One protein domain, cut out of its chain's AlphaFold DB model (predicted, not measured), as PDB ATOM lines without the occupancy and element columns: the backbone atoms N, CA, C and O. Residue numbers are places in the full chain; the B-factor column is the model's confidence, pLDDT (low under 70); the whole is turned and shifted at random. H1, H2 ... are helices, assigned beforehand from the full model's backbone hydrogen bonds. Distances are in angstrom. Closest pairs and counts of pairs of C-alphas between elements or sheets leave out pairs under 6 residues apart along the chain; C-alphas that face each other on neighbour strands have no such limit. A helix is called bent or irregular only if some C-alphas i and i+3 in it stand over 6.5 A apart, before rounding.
ATOM      1  N   GLU A   2      13.205 -51.443  40.880       94.12
ATOM      2  CA  GLU A   2      13.763 -52.421  39.925       94.12
ATOM      3  C   GLU A   2      13.247 -52.248  38.485       94.12
ATOM      4  O   GLU A   2      14.040 -52.164  37.550       94.12
ATOM      5  N   ALA A   3      11.933 -52.051  38.311       94.56
ATOM      6  CA  ALA A   3      11.335 -51.773  37.000       94.56
ATOM      7  C   ALA A   3      11.974 -50.555  36.302       94.56
ATOM      8  O   ALA A   3      12.310 -50.627  35.124       94.56
ATOM      9  N   TYR A   4      12.223 -49.468  37.043       96.50
ATOM     10  CA  TYR A   4      12.889 -48.268  36.526       96.50
ATOM     11  C   TYR A   4      14.296 -48.570  35.993       96.50
ATOM     12  O   TYR A   4      14.622 -48.187  34.873       96.50
ATOM     13  N   ARG A   5      15.116 -49.306  36.760       95.81
ATOM     14  CA  ARG A   5      16.485 -49.679  36.354       95.81
ATOM     15  C   ARG A   5      16.489 -50.511  35.071       95.81
ATOM     16  O   ARG A   5      17.310 -50.271  34.184       95.81
ATOM     17  N   ASN A   6      15.535 -51.433  34.946       97.31
ATOM     18  CA  ASN A   6      15.387 -52.267  33.755       97.31
ATOM     19  C   ASN A   6      15.000 -51.433  32.527       97.31
ATOM     20  O   ASN A   6      15.605 -51.593  31.469       97.31
ATOM     21  N   TYR A   7      14.045 -50.508  32.663       97.50
ATOM     22  CA  TYR A   7      13.655 -49.615  31.567       97.50
ATOM     23  C   TYR A   7      14.766 -48.638  31.176       97.50
ATOM     24  O   TYR A   7      15.053 -48.502  29.990       97.50
ATOM     25  N   LYS A   8      15.472 -48.054  32.152       96.12
ATOM     26  CA  LYS A   8      16.626 -47.177  31.902       96.12
ATOM     27  C   LYS A   8      17.747 -47.906  31.157       96.12
ATOM     28  O   LYS A   8      18.375 -47.337  30.273       96.12
ATOM     29  N   SER A   9      17.965 -49.186  31.464       96.69
ATOM     30  CA  SER A   9      18.938 -50.017  30.743       96.69
ATOM     31  C   SER A   9      18.508 -50.306  29.302       96.69
ATOM     32  O   SER A   9      19.361 -50.368  28.423       96.69
ATOM     33  N   LYS A  10      17.204 -50.470  29.041       97.00
ATOM     34  CA  LYS A  10      16.675 -50.671  27.681       97.00
ATOM     35  C   LYS A  10      16.786 -49.413  26.824       97.00
ATOM     36  O   LYS A  10      17.228 -49.532  25.692       97.00
ATOM     37  N   ILE A  11      16.473 -48.244  27.387       95.88
ATOM     38  CA  ILE A  11      16.645 -46.947  26.710       95.88
ATOM     39  C   ILE A  11      18.111 -46.735  26.328       95.88
ATOM     40  O   ILE A  11      18.418 -46.557  25.156       95.88
ATOM     41  N   LYS A  12      19.037 -46.903  27.283       95.56
ATOM     42  CA  LYS A  12      20.477 -46.783  27.008       95.56
ATOM     43  C   LYS A  12      20.970 -47.762  25.944       95.56
ATOM     44  O   LYS A  12      21.878 -47.440  25.187       95.56
ATOM     45  N   LYS A  13      20.416 -48.979  25.903       96.44
ATOM     46  CA  LYS A  13      20.750 -49.956  24.860       96.44
ATOM     47  C   LYS A  13      20.210 -49.522  23.498       96.44
ATOM     48  O   LYS A  13      20.967 -49.592  22.543       96.44
ATOM     49  N   SER A  14      18.969 -49.035  23.413       96.31
ATOM     50  CA  SER A  14      18.421 -48.543  22.141       96.31
ATOM     51  C   SER A  14      19.152 -47.307  21.621       96.31
ATOM     52  O   SER A  14      19.391 -47.224  20.426       96.31
ATOM     53  N   GLU A  15      19.570 -46.398  22.508       95.12
ATOM     54  CA  GLU A  15      20.375 -45.224  22.137       95.12
ATOM     55  C   GLU A  15      21.753 -45.634  21.596       95.12
ATOM     56  O   GLU A  15      22.215 -45.098  20.594       95.12
ATOM     57  N   LYS A  16      22.404 -46.622  22.224       96.19
ATOM     58  CA  LYS A  16      23.726 -47.109  21.796       96.19
ATOM     59  C   LYS A  16      23.708 -47.910  20.502       96.19
ATOM     60  O   LYS A  16      24.728 -47.968  19.829       96.19
ATOM     61  N   SER A  17      22.590 -48.544  20.157       94.88
ATOM     62  CA  SER A  17      22.477 -49.341  18.932       94.88
ATOM     63  C   SER A  17      22.449 -48.502  17.649       94.88
ATOM     64  O   SER A  17      22.335 -49.083  16.576       94.88
ATOM     65  N   GLY A  18      22.526 -47.167  17.736       92.00
ATOM     66  CA  GLY A  18      22.465 -46.288  16.564       92.00
ATOM     67  C   GLY A  18      21.109 -46.322  15.858       92.00
ATOM     68  O   GLY A  18      21.003 -45.907  14.708       92.00
ATOM     69  N   ALA A  19      20.077 -46.836  16.534       88.56
ATOM     70  CA  ALA A  19      18.717 -46.791  16.030       88.56
ATOM     71  C   ALA A  19      18.310 -45.316  15.884       88.56
ATOM     72  O   ALA A  19      18.692 -44.486  16.714       88.56
ATOM     73  N   GLY A  20      17.582 -44.978  14.815       89.31
ATOM     74  CA  GLY A  20      17.163 -43.597  14.567       89.31
ATOM     75  C   GLY A  20      16.425 -43.014  15.776       89.31
ATOM     76  O   GLY A  20      15.894 -43.754  16.602       89.31
ATOM     77  N   ALA A  21      16.364 -41.685  15.893       87.19
ATOM     78  CA  ALA A  21      15.712 -41.021  17.031       87.19
ATOM     79  C   ALA A  21      14.263 -41.508  17.278       87.19
ATOM     80  O   ALA A  21      13.779 -41.493  18.411       87.19
ATOM     81  N   ASP A  22      13.599 -42.000  16.230       90.06
ATOM     82  CA  ASP A  22      12.249 -42.562  16.286       90.06
ATOM     83  C   ASP A  22      12.183 -44.007  16.820       90.06
ATOM     84  O   ASP A  22      11.141 -44.417  17.338       90.06
ATOM     85  N   ASP A  23      13.295 -44.748  16.773       93.69
ATOM     86  CA  ASP A  23      13.422 -46.147  17.207       93.69
ATOM     87  C   ASP A  23      13.937 -46.297  18.650       93.69
ATOM     88  O   ASP A  23      14.078 -47.413  19.168       93.69
ATOM     89  N   VAL A  24      14.201 -45.185  19.346       95.44
ATOM     90  CA  VAL A  24      14.584 -45.224  20.761       95.44
ATOM     91  C   VAL A  24      13.432 -45.809  21.579       95.44
ATOM     92  O   VAL A  24      12.281 -45.370  21.512       95.44
ATOM     93  N   TYR A  25      13.743 -46.829  22.375       97.31
ATOM     94  CA  TYR A  25      12.760 -47.587  23.131       97.31
ATOM     95  C   TYR A  25      11.991 -46.686  24.108       97.31
ATOM     96  O   TYR A  25      12.551 -46.189  25.081       97.31
ATOM     97  N   LYS A  26      10.676 -46.538  23.910       96.50
ATOM     98  CA  LYS A  26       9.795 -45.795  24.826       96.50
ATOM     99  C   LYS A  26       9.169 -46.750  25.854       96.50
ATOM    100  O   LYS A  26       8.418 -47.654  25.477       96.50
ATOM    101  N   PRO A  27       9.454 -46.605  27.160       96.75
ATOM    102  CA  PRO A  27       8.914 -47.497  28.175       96.75
ATOM    103  C   PRO A  27       7.398 -47.326  28.322       96.75
ATOM    104  O   PRO A  27       6.889 -46.227  28.502       96.75
ATOM    105  N   ILE A  28       6.674 -48.449  28.323       97.06
ATOM    106  CA  ILE A  28       5.205 -48.502  28.490       97.06
ATOM    107  C   ILE A  28       4.781 -48.173  29.938       97.06
ATOM    108  O   ILE A  28       3.614 -47.926  30.236       97.06
ATOM    109  N   TRP A  29       5.723 -48.200  30.880       97.00
ATOM    110  CA  TRP A  29       5.426 -48.025  32.294       97.00
ATOM    111  C   TRP A  29       5.157 -46.558  32.639       97.00
ATOM    112  O   TRP A  29       6.067 -45.735  32.634       97.00
ATOM    113  N   PHE A  30       3.907 -46.257  33.008       95.69
ATOM    114  CA  PHE A  30       3.405 -44.901  33.283       95.69
ATOM    115  C   PHE A  30       4.237 -44.095  34.297       95.69
ATOM    116  O   PHE A  30       4.294 -42.873  34.224       95.69
ATOM    117  N   GLY A  31       4.881 -44.771  35.252       95.06
ATOM    118  CA  GLY A  31       5.695 -44.130  36.285       95.06
ATOM    119  C   GLY A  31       7.117 -43.794  35.842       95.06
ATOM    120  O   GLY A  31       7.850 -43.191  36.623       95.06
ATOM    121  N   TYR A  32       7.524 -44.189  34.630       97.12
ATOM    122  CA  TYR A  32       8.891 -43.991  34.160       97.12
ATOM    123  C   TYR A  32       9.252 -42.506  34.126       97.12
ATOM    124  O   TYR A  32      10.192 -42.123  34.807       97.12
ATOM    125  N   ASN A  33       8.459 -41.671  33.448       95.31
ATOM    126  CA  ASN A  33       8.756 -40.241  33.282       95.31
ATOM    127  C   ASN A  33       8.831 -39.489  34.619       95.31
ATOM    128  O   ASN A  33       9.667 -38.612  34.785       95.31
ATOM    129  N   ILE A  34       7.982 -39.852  35.587       96.06
ATOM    130  CA  ILE A  34       7.956 -39.211  36.911       96.06
ATOM    131  C   ILE A  34       9.219 -39.565  37.701       96.06
ATOM    132  O   ILE A  34       9.831 -38.714  38.332       96.06
ATOM    133  N   ILE A  35       9.612 -40.838  37.692       95.69
ATOM    134  CA  ILE A  35      10.806 -41.281  38.417       95.69
ATOM    135  C   ILE A  35      12.071 -40.813  37.694       95.69
ATOM    136  O   ILE A  35      13.055 -40.480  38.347       95.69
ATOM    137  N   ASP A  36      12.047 -40.767  36.363       95.88
ATOM    138  CA  ASP A  36      13.170 -40.293  35.567       95.88
ATOM    139  C   ASP A  36      13.388 -38.791  35.718       95.88
ATOM    140  O   ASP A  36      14.529 -38.396  35.879       95.88
ATOM    141  N   SER A  37      12.346 -37.960  35.811       93.81
ATOM    142  CA  SER A  37      12.536 -36.535  36.128       93.81
ATOM    143  C   SER A  37      13.051 -36.324  37.554       93.81
ATOM    144  O   SER A  37      13.894 -35.469  37.799       93.81
ATOM    145  N   MET A  38      12.610 -37.146  38.512       94.31
ATOM    146  CA  MET A  38      13.089 -37.057  39.896       94.31
ATOM    147  C   MET A  38      14.546 -37.515  40.077       94.31
ATOM    148  O   MET A  38      15.202 -37.068  41.016       94.31
ATOM    149  N   ILE A  39      15.038 -38.443  39.248       93.00
ATOM    150  CA  ILE A  39      16.354 -39.089  39.426       93.00
ATOM    151  C   ILE A  39      17.353 -38.690  38.329       93.00
ATOM    152  O   ILE A  39      18.546 -38.564  38.598       93.00
ATOM    153  N   GLY A  40      16.893 -38.521  37.095       83.94
ATOM    154  CA  GLY A  40      17.689 -38.288  35.888       83.94
ATOM    155  C   GLY A  40      18.469 -36.979  35.918       83.94
ATOM    156  O   GLY A  40      19.681 -37.005  35.697       83.94
ATOM    157  N   ASP A  41      17.825 -35.882  36.316       74.00
ATOM    158  CA  ASP A  41      18.440 -34.546  36.310       74.00
ATOM    159  C   ASP A  41      19.598 -34.412  37.308       74.00
ATOM    160  O   ASP A  41      20.521 -33.628  37.107       74.00
ATOM    161  N   THR A  42      19.624 -35.239  38.356       67.06
ATOM    162  CA  THR A  42      20.709 -35.203  39.353       67.06
ATOM    163  C   THR A  42      22.019 -35.829  38.874       67.06
ATOM    164  O   THR A  42      23.036 -35.694  39.548       67.06
TER     165      THR A  42
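This is residues 2 to 42 of the 605 residues of an uncharacterized protein of Spodoptera exigua (UniProt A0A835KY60). Picture a small L of two helices: H1 is the long arm, and H2 is the shorter arm, which starts near the first turns of H1 and runs off at a wide angle to it. Between them residues 17 to 31 make a long loop without a named element; residues 17 to 22 stick out past the last turn of H1, and the rest folds back beside H1 toward its first turns. The printed part has 41 residues with two named helices, H1 then H2, and no named strand; its class is all helix. It is only just compact, close to loose, with a radius of gyration of the C-alphas of 10.4 A, and the C-alphas span 26 by 21 by 17 A.

Begin with H1, residues 2 to 16, and look at its residues 4 to 7, for with these alone it touches H2, residues 32 to 42. The two helices only just touch, with 3 pairs of C-alphas within 8 A. Their closest C-alphas are those of Tyr 4 and Tyr 32, 6.3 A apart. Their lines stand about perpendicular, at 75 degrees, and their centres are 12.9 A apart. In the backbone of H1 every O i to N i+4 pair is within hydrogen-bond range; in H2 it is 5 of 7.

Find C-alpha 2 at (13.763, -52.421, 39.925); from there H1 runs 21.4 A to C-alpha 16 at (23.726, -47.109, 21.796). H2 begins at C-alpha 32 and runs 15.6 A to C-alpha 42 at (20.709, -35.203, 39.353). H2 is irregular, but only just: C-alphas 38 and 41 are 6.9 A apart, and its line is a rough one.

The two C-alphas farthest apart are those of Glu 2 and Gly 20, at 27.1 A. The link from H1 to H2, with 15 residues between them, is long, and its residues 17 to 22 stand free. The printed part has no cut. In the B-factor column you will find a mean pLDDT of 93.5 for the printed part of this model, with residue 42 alone under 70.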